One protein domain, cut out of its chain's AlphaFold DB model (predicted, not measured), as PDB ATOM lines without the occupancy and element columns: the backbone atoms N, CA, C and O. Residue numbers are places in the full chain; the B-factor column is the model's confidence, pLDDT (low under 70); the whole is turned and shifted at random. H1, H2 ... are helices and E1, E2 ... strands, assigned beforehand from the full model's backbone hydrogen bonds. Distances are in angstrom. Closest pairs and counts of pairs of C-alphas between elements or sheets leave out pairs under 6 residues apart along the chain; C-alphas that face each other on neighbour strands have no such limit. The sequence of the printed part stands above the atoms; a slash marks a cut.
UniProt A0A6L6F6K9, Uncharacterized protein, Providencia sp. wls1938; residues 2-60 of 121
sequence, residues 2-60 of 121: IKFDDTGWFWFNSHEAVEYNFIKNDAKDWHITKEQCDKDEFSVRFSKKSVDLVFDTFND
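Overview. This is residues 2 to 60 of the 121 residues of an uncharacterized protein of Providencia sp. wls1938 (UniProt A0A6L6F6K9). A small, twisted sheet of four short strands that follow each other up and down is covered on one face by one helix, H2, which runs slantwise over it. The sheet is a meander, E1 E2 E3 E4, each strand the antiparallel neighbour of the one before, and a long loop between E3 and E4 reaches to one end of the longest axis. The printed part has 59 residues, with four named strands followed by two named helices, H1 and H2, in a mixed class of helices and strands. It is compact, with a radius of gyration of the C-alphas of 10.9 A, and its C-alphas span 31 by 20 by 20 A, only just elongated.

Along the chain. E1 is residues 2 to 4, 6.9 A long from first to last C-alpha, and begins at C-alpha 2 at (53.922, -31.850, -44.120). E2, residues 8 to 12, is the longest strand, 12.4 A. E3 is residues 16 to 19, 10.0 A, and E4 is residues 31 to 33, 6.7 A. H1, residues 34 to 37, measures 5.3 A and follows E4 with no residue between. H2, residues 48 to 59, measures 16.3 A and ends at C-alpha 59 at (51.886, -20.641, -30.805).

Arrangement. E1 and E2 form a hairpin at 135 degrees, with N 2 and O 10 at 3.0 A, within hydrogen-bond range. E2 and E3 form a hairpin at 155 degrees, with N 11 and O 18 at 2.8 A. E3 and E4 form a hairpin at 172 degrees, with N 17 and O 32 at 2.8 A. The pairing of E2 is staggered: residues 8 to 10 pair with E1 and residues 10 to 12 with E3. E1 and E4 are the edge strands, and they are apart. H2 is on the sheet at a height of 7.3 A; it lies only just over E3, with 3 of its C-alphas falling on that strand, and is slantwise to the strands, at 33 degrees to E3 on the local plane. The closest C-alphas of E3 and H2 are those of Ala 17 and Val 54, 7.6 A apart. H1 is only just not on the sheet, with 4 pairs of C-alphas within 10 A. H1 and H2 only just touch, with 3 pairs of C-alphas within 8 A, made by residues 55 to 58 of H2 alone; the closest are Cys 37 and Phe 55, 5.9 A. In H2 every O i to N i+4 pair is within hydrogen-bond range; H1 is too short for such a pair.

Size, cuts and confidence. The C-alphas of Ile 23 and Asp 60 are the two farthest apart, 31.8 A. The printed part has no cut. The link from E3 to E4, 11 residues, is long. The mean pLDDT of the printed part is 79.9; residue 22, residues 24 to 28 and residues 40 to 43 are under 70.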
ATOM      1  N   ILE A   2      53.144 -31.344 -45.253       78.62
ATOM      2  CA  ILE A   2      53.922 -31.850 -44.120       78.62
ATOM      3  C   ILE A   2      53.400 -33.258 -43.816       78.62
ATOM      4  O   ILE A   2      52.244 -33.562 -44.112       78.62
ATOM      5  N   LYS A   3      54.257 -34.130 -43.288       80.00
ATOM      6  CA  LYS A   3      53.873 -35.464 -42.829       80.00
ATOM      7  C   LYS A   3      54.658 -35.803 -41.570       80.00
ATOM      8  O   LYS A   3      55.887 -35.789 -41.609       80.00
ATOM      9  N   PHE A   4      53.947 -36.136 -40.500       78.56
ATOM     10  CA  PHE A   4      54.494 -36.851 -39.353       78.56
ATOM     11  C   PHE A   4      54.125 -38.337 -39.449       78.56
ATOM     12  O   PHE A   4      53.329 -38.734 -40.307       78.56
ATOM     13  N   ASP A   5      54.734 -39.164 -38.599       76.44
ATOM     14  CA  ASP A   5      54.639 -40.626 -38.692       76.44
ATOM     15  C   ASP A   5      53.190 -41.145 -38.627       76.44
ATOM     16  O   ASP A   5      52.861 -42.127 -39.292       76.44
ATOM     17  N   ASP A   6      52.304 -40.452 -37.905       82.19
ATOM     18  CA  ASP A   6      50.923 -40.865 -37.629       82.19
ATOM     19  C   ASP A   6      49.833 -39.883 -38.107       82.19
ATOM     20  O   ASP A   6      48.648 -40.199 -38.020       82.19
ATOM     21  N   THR A   7      50.195 -38.721 -38.662       79.06
ATOM     22  CA  THR A   7      49.225 -37.680 -39.071       79.06
ATOM     23  C   THR A   7      48.714 -37.819 -40.501       79.06
ATOM     24  O   THR A   7      47.782 -37.122 -40.892       79.06
ATOM     25  N   GLY A   8      49.354 -38.651 -41.324       83.62
ATOM     26  CA  GLY A   8      49.174 -38.578 -42.774       83.62
ATOM     27  C   GLY A   8      49.756 -37.285 -43.361       83.62
ATOM     28  O   GLY A   8      50.443 -36.519 -42.677       83.62
ATOM     29  N   TRP A   9      49.528 -37.067 -44.658       87.81
ATOM     30  CA  TRP A   9      49.886 -35.804 -45.304       87.81
ATOM     31  C   TRP A   9      48.888 -34.735 -44.901       87.81
ATOM     32  O   TRP A   9      47.690 -34.984 -44.938       87.81
ATOM     33  N   PHE A  10      49.364 -33.539 -44.582       87.69
ATOM     34  CA  PHE A  10      48.481 -32.432 -44.243       87.69
ATOM     35  C   PHE A  10      48.993 -31.093 -44.769       87.69
ATOM     36  O   PHE A  10      50.177 -30.897 -45.095       87.69
ATOM     37  N   TRP A  11      48.047 -30.172 -44.889       88.00
ATOM     38  CA  TRP A  11      48.279 -28.762 -45.128       88.00
ATOM     39  C   TRP A  11      48.311 -28.029 -43.807       88.00
ATOM     40  O   TRP A  11      47.516 -28.310 -42.922       88.00
ATOM     41  N   PHE A  12      49.223 -27.076 -43.699       87.94
ATOM     42  CA  PHE A  12      49.337 -26.212 -42.540       87.94
ATOM     43  C   PHE A  12      49.410 -24.771 -43.022       87.94
ATOM     44  O   PHE A  12      50.162 -24.455 -43.951       87.94
ATOM     45  N   ASN A  13      48.628 -23.905 -42.396       85.12
ATOM     46  CA  ASN A  13      48.702 -22.463 -42.555       85.12
ATOM     47  C   ASN A  13      48.583 -21.794 -41.174       85.12
ATOM     48  O   ASN A  13      48.547 -22.468 -40.156       85.12
ATOM     49  N   SER A  14      48.539 -20.463 -41.118       83.69
ATOM     50  CA  SER A  14      48.502 -19.736 -39.841       83.69
ATOM     51  C   SER A  14      47.211 -19.897 -39.025       83.69
ATOM     52  O   SER A  14      47.155 -19.415 -37.897       83.69
ATOM     53  N   HIS A  15      46.176 -20.517 -39.588       86.12
ATOM     54  CA  HIS A  15      44.842 -20.637 -38.997       86.12
ATOM     55  C   HIS A  15      44.445 -22.093 -38.745       86.12
ATOM     56  O   HIS A  15      43.749 -22.373 -37.771       86.12
ATOM     57  N   GLU A  16      44.871 -23.009 -39.618       88.31
ATOM     58  CA  GLU A  16      44.436 -24.400 -39.597       88.31
ATOM     59  C   GLU A  16      45.489 -25.381 -40.126       88.31
ATOM     60  O   GLU A  16      46.351 -25.057 -40.954       88.31
ATOM     61  N   ALA A  17      45.371 -26.608 -39.629       88.69
ATOM     62  CA  ALA A  17      46.054 -27.796 -40.090       88.69
ATOM     63  C   ALA A  17      44.989 -28.796 -40.549       88.69
ATOM     64  O   ALA A  17      44.116 -29.188 -39.773       88.69
ATOM     65  N   VAL A  18      45.033 -29.172 -41.823       88.88
ATOM     66  CA  VAL A  18      43.984 -29.972 -42.466       88.88
ATOM     67  C   VAL A  18      44.609 -31.170 -43.139       88.88
ATOM     68  O   VAL A  18      45.544 -31.019 -43.934       88.88
ATOM     69  N   GLU A  19      44.081 -32.354 -42.857       87.38
ATOM     70  CA  GLU A  19      44.507 -33.553 -43.553       87.38
ATOM     71  C   GLU A  19      44.323 -33.411 -45.065       87.38
ATOM     72  O   GLU A  19      43.306 -32.941 -45.573       87.38
ATOM     73  N   TYR A  20      45.342 -33.828 -45.803       84.00
ATOM     74  CA  TYR A  20      45.287 -33.911 -47.242       84.00
ATOM     75  C   TYR A  20      44.923 -35.328 -47.662       84.00
ATOM     76  O   TYR A  20      45.750 -36.243 -47.620       84.00
ATOM     77  N   ASN A  21      43.692 -35.484 -48.134       77.38
ATOM     78  CA  ASN A  21      43.208 -36.732 -48.689       77.38
ATOM     79  C   ASN A  21      43.008 -36.601 -50.205       77.38
ATOM     80  O   ASN A  21      42.207 -35.798 -50.682       77.38
ATOM     81  N   PHE A  22      43.749 -37.398 -50.981       69.94
ATOM     82  CA  PHE A  22      43.604 -37.439 -52.441       69.94
ATOM     83  C   PHE A  22      42.221 -37.952 -52.873       69.94
ATOM     84  O   PHE A  22      41.728 -37.565 -53.932       69.94
ATOM     85  N   ILE A  23      41.600 -38.823 -52.068       71.94
ATOM     86  CA  ILE A  23      40.269 -39.377 -52.314       71.94
ATOM     87  C   ILE A  23      39.342 -38.769 -51.274       71.94
ATOM     88  O   ILE A  23      39.299 -39.210 -50.129       71.94
ATOM     89  N   LYS A  24      38.621 -37.729 -51.692       58.97
ATOM     90  CA  LYS A  24      37.770 -36.917 -50.827       58.97
ATOM     91  C   LYS A  24      36.795 -37.798 -50.041       58.97
ATOM     92  O   LYS A  24      35.854 -38.353 -50.607       58.97
ATOM     93  N   ASN A  25      37.037 -37.939 -48.745       61.81
ATOM     94  CA  ASN A  25      36.145 -38.629 -47.830       61.81
ATOM     95  C   ASN A  25      35.965 -37.716 -46.617       61.81
ATOM     96  O   ASN A  25      36.472 -37.996 -45.535       61.81
ATOM     97  N   ASP A  26      35.254 -36.603 -46.850       59.16
ATOM     98  CA  ASP A  26      35.075 -35.463 -45.930       59.16
ATOM     99  C   ASP A  26      34.604 -35.884 -44.511       59.16
ATOM    100  O   ASP A  26      34.717 -35.119 -43.563       59.16
ATOM    101  N   ALA A  27      34.106 -37.114 -44.330       59.09
ATOM    102  CA  ALA A  27      33.674 -37.663 -43.043       59.09
ATOM    103  C   ALA A  27      34.803 -38.204 -42.137       59.09
ATOM    104  O   ALA A  27      34.526 -38.578 -40.998       59.09
ATOM    105  N   LYS A  28      36.048 -38.329 -42.622       64.56
ATOM    106  CA  LYS A  28      37.162 -38.924 -41.850       64.56
ATOM    107  C   LYS A  28      38.419 -38.066 -41.772       64.56
ATOM    108  O   LYS A  28      39.348 -38.466 -41.065       64.56
ATOM    109  N   ASP A  29      38.465 -36.962 -42.500       76.81
ATOM    110  CA  ASP A  29      39.638 -36.099 -42.543       76.81
ATOM    111  C   ASP A  29      39.710 -35.289 -41.245       76.81
ATOM    112  O   ASP A  29      38.705 -34.759 -40.766       76.81
ATOM    113  N   TRP A  30      40.891 -35.245 -40.632       84.31
ATOM    114  CA  TRP A  30      41.072 -34.472 -39.409       84.31
ATOM    115  C   TRP A  30      41.363 -33.004 -39.729       84.31
ATOM    116  O   TRP A  30      42.017 -32.662 -40.720       84.31
ATOM    117  N   HIS A  31      40.870 -32.135 -38.855       86.81
ATOM    118  CA  HIS A  31      40.976 -30.688 -38.964       86.81
ATOM    119  C   HIS A  31      41.287 -30.122 -37.586       86.81
ATOM    120  O   HIS A  31      40.597 -30.443 -36.621       86.81
ATOM    121  N   ILE A  32      42.348 -29.328 -37.504       87.44
ATOM    122  CA  ILE A  32      42.749 -28.618 -36.295       87.44
ATOM    123  C   ILE A  32      42.811 -27.134 -36.621       87.44
ATOM    124  O   ILE A  32      43.549 -26.729 -37.519       87.44
ATOM    125  N   THR A  33      42.098 -26.313 -35.861       87.62
ATOM    126  CA  THR A  33      42.229 -24.856 -35.913       87.62
ATOM    127  C   THR A  33      43.072 -24.334 -34.762       87.62
ATOM    128  O   THR A  33      43.167 -24.939 -33.691       87.62
ATOM    129  N   LYS A  34      43.644 -23.145 -34.953       85.19
ATOM    130  CA  LYS A  34      44.333 -22.430 -33.878       85.19
ATOM    131  C   LYS A  34      43.429 -22.201 -32.657       85.19
ATOM    132  O   LYS A  34      43.878 -22.361 -31.534       85.19
ATOM    133  N   GLU A  35      42.147 -21.906 -32.867       83.81
ATOM    134  CA  GLU A  35      41.185 -21.679 -31.775       83.81
ATOM    135  C   GLU A  35      40.910 -22.933 -30.932       83.81
ATOM    136  O   GLU A  35      40.574 -22.827 -29.754       83.81
ATOM    137  N   GLN A  36      41.037 -24.126 -31.522       82.38
ATOM    138  CA  GLN A  36      40.907 -25.391 -30.791       82.38
ATOM    139  C   GLN A  36      42.108 -25.651 -29.876       82.38
ATOM    140  O   GLN A  36      41.942 -26.295 -28.841       82.38
ATOM    141  N   CYS A  37      43.285 -25.103 -30.204       77.50
ATOM    142  CA  CYS A  37      44.474 -25.192 -29.354       77.50
ATOM    143  C   CYS A  37      44.246 -24.507 -27.999       77.50
ATOM    144  O   CYS A  37      44.732 -24.977 -26.977       77.50
ATOM    145  N   ASP A  38      43.462 -23.426 -27.982       71.69
ATOM    146  CA  ASP A  38      43.195 -22.637 -26.776       71.69
ATOM    147  C   ASP A  38      42.154 -23.287 -25.845       71.69
ATOM    148  O   ASP A  38      42.027 -22.896 -24.683       71.69
ATOM    149  N   LYS A  39      41.387 -24.265 -26.348       72.88
ATOM    150  CA  LYS A  39      40.261 -24.901 -25.637       72.88
ATOM    151  C   LYS A  39      40.532 -26.345 -25.204       72.88
ATOM    152  O   LYS A  39      39.689 -26.920 -24.524       72.88
ATOM    153  N   ASP A  40      41.680 -26.911 -25.590       65.62
ATOM    154  CA  ASP A  40      42.096 -28.305 -25.336       65.62
ATOM    155  C   ASP A  40      41.037 -29.354 -25.753       65.62
ATOM    156  O   ASP A  40      40.941 -30.453 -25.208       65.62
ATOM    157  N   GLU A  41      40.205 -29.000 -26.735       62.28
ATOM    158  CA  GLU A  41      39.046 -29.779 -27.162       62.28
ATOM    159  C   GLU A  41      39.297 -30.312 -28.577       62.28
ATOM    160  O   GLU A  41      39.024 -29.647 -29.579       62.28
ATOM    161  N   PHE A  42      39.870 -31.515 -28.677       67.00
ATOM    162  CA  PHE A  42      40.108 -32.168 -29.964       67.00
ATOM    163  C   PHE A  42      39.949 -33.692 -29.885       67.00
ATOM    164  O   PHE A  42      40.376 -34.351 -28.940       67.00
ATOM    165  N   SER A  43      39.346 -34.266 -30.927       65.81
ATOM    166  CA  SER A  43      39.264 -35.710 -31.155       65.81
ATOM    167  C   SER A  43      39.907 -35.999 -32.503       65.81
ATOM    168  O   SER A  43      39.272 -35.893 -33.552       65.81
ATOM    169  N   VAL A  44      41.205 -36.293 -32.480       72.75
ATOM    170  CA  VAL A  44      41.965 -36.657 -33.678       72.75
ATOM    171  C   VAL A  44      42.551 -38.048 -33.527       72.75
ATOM    172  O   VAL A  44      42.847 -38.520 -32.434       72.75
ATOM    173  N   ARG A  45      42.695 -38.730 -34.660       77.00
ATOM    174  CA  ARG A  45      43.086 -40.145 -34.728       77.00
ATOM    175  C   ARG A  45      44.580 -40.416 -34.511       77.00
ATOM    176  O   ARG A  45      44.993 -41.566 -34.618       77.00
ATOM    177  N   PHE A  46      45.381 -39.383 -34.264       78.62
ATOM    178  CA  PHE A  46      46.839 -39.461 -34.145       78.62
ATOM    179  C   PHE A  46      47.317 -39.074 -32.742       78.62
ATOM    180  O   PHE A  46      46.540 -38.603 -31.912       78.62
ATOM    181  N   SER A  47      48.586 -39.348 -32.442       83.31
ATOM    182  CA  SER A  47      49.131 -39.248 -31.091       83.31
ATOM    183  C   SER A  47      49.081 -37.828 -30.539       83.31
ATOM    184  O   SER A  47      49.282 -36.847 -31.256       83.31
ATOM    185  N   LYS A  48      48.912 -37.731 -29.213       83.06
ATOM    186  CA  LYS A  48      48.964 -36.458 -28.485       83.06
ATOM    187  C   LYS A  48      50.248 -35.679 -28.784       83.06
ATOM    188  O   LYS A  48      50.186 -34.486 -29.017       83.06
ATOM    189  N   LYS A  49      51.386 -36.368 -28.908       85.62
ATOM    190  CA  LYS A  49      52.671 -35.754 -29.272       85.62
ATOM    191  C   LYS A  49      52.618 -35.020 -30.619       85.62
ATOM    192  O   LYS A  49      53.167 -33.931 -30.742       85.62
ATOM    193  N   SER A  50      51.990 -35.616 -31.629       86.50
ATOM    194  CA  SER A  50      51.831 -34.986 -32.943       86.50
ATOM    195  C   SER A  50      50.846 -33.812 -32.896       86.50
ATOM    196  O   SER A  50      51.045 -32.835 -33.612       86.50
ATOM    197  N   VAL A  51      49.827 -33.869 -32.030       85.62
ATOM    198  CA  VAL A  51      48.930 -32.725 -31.780       85.62
ATOM    199  C   VAL A  51      49.669 -31.581 -31.100       85.62
ATOM    200  O   VAL A  51      49.621 -30.459 -31.595       85.62
ATOM    201  N   ASP A  52      50.407 -31.876 -30.031       87.12
ATOM    202  CA  ASP A  52      51.190 -30.895 -29.280       87.12
ATOM    203  C   ASP A  52      52.182 -30.179 -30.212       87.12
ATOM    204  O   ASP A  52      52.276 -28.959 -30.191       87.12
ATOM    205  N   LEU A  53      52.836 -30.903 -31.131       86.06
ATOM    206  CA  LEU A  53      53.715 -30.300 -32.143       86.06
ATOM    207  C   LEU A  53      52.982 -29.338 -33.091       86.06
ATOM    208  O   LEU A  53      53.520 -28.290 -33.458       86.06
ATOM    209  N   VAL A  54      51.765 -29.683 -33.520       86.94
ATOM    210  CA  VAL A  54      50.936 -28.800 -34.355       86.94
ATOM    211  C   VAL A  54      50.544 -27.546 -33.567       86.94
ATOM    212  O   VAL A  54      50.626 -26.441 -34.105       86.94
ATOM    213  N   PHE A  55      50.186 -27.696 -32.293       86.44
ATOM    214  CA  PHE A  55      49.816 -26.590 -31.405       86.44
ATOM    215  C   PHE A  55      51.007 -25.674 -31.105       86.44
ATOM    216  O   PHE A  55      50.894 -24.453 -31.227       86.44
ATOM    217  N   ASP A  56      52.171 -26.248 -30.804       87.81
ATOM    218  CA  ASP A  56      53.427 -25.519 -30.614       87.81
ATOM    219  C   ASP A  56      53.756 -24.686 -31.854       87.81
ATOM    220  O   ASP A  56      54.133 -23.519 -31.749       87.81
ATOM    221  N   THR A  57      53.518 -25.241 -33.045       85.69
ATOM    222  CA  THR A  57      53.722 -24.523 -34.309       85.69
ATOM    223  C   THR A  57      52.749 -23.344 -34.467       85.69
ATOM    224  O   THR A  57      53.129 -22.316 -35.029       85.69
ATOM    225  N   PHE A  58      51.509 -23.439 -33.969       87.44
ATOM    226  CA  PHE A  58      50.547 -22.323 -33.984       87.44
ATOM    227  C   PHE A  58      50.882 -21.199 -32.997       87.44
ATOM    228  O   PHE A  58      50.524 -20.034 -33.244       87.44
ATOM    229  N   ASN A  59      51.532 -21.551 -31.890       85.50
ATOM    230  CA  ASN A  59      51.886 -20.641 -30.805       85.50
ATOM    231  C   ASN A  59      53.287 -20.037 -30.964       85.50
ATOM    232  O   ASN A  59      53.542 -18.942 -30.458       85.50
ATOM    233  N   ASP A  60      54.171 -20.680 -31.728       88.62
ATOM    234  CA  ASP A  60      55.472 -20.126 -32.073       88.62
ATOM    235  C   ASP A  60      55.375 -19.107 -33.217       88.62
ATOM    236  O   ASP A  60      55.182 -19.423 -34.396       88.62
TER     237      ASP A  60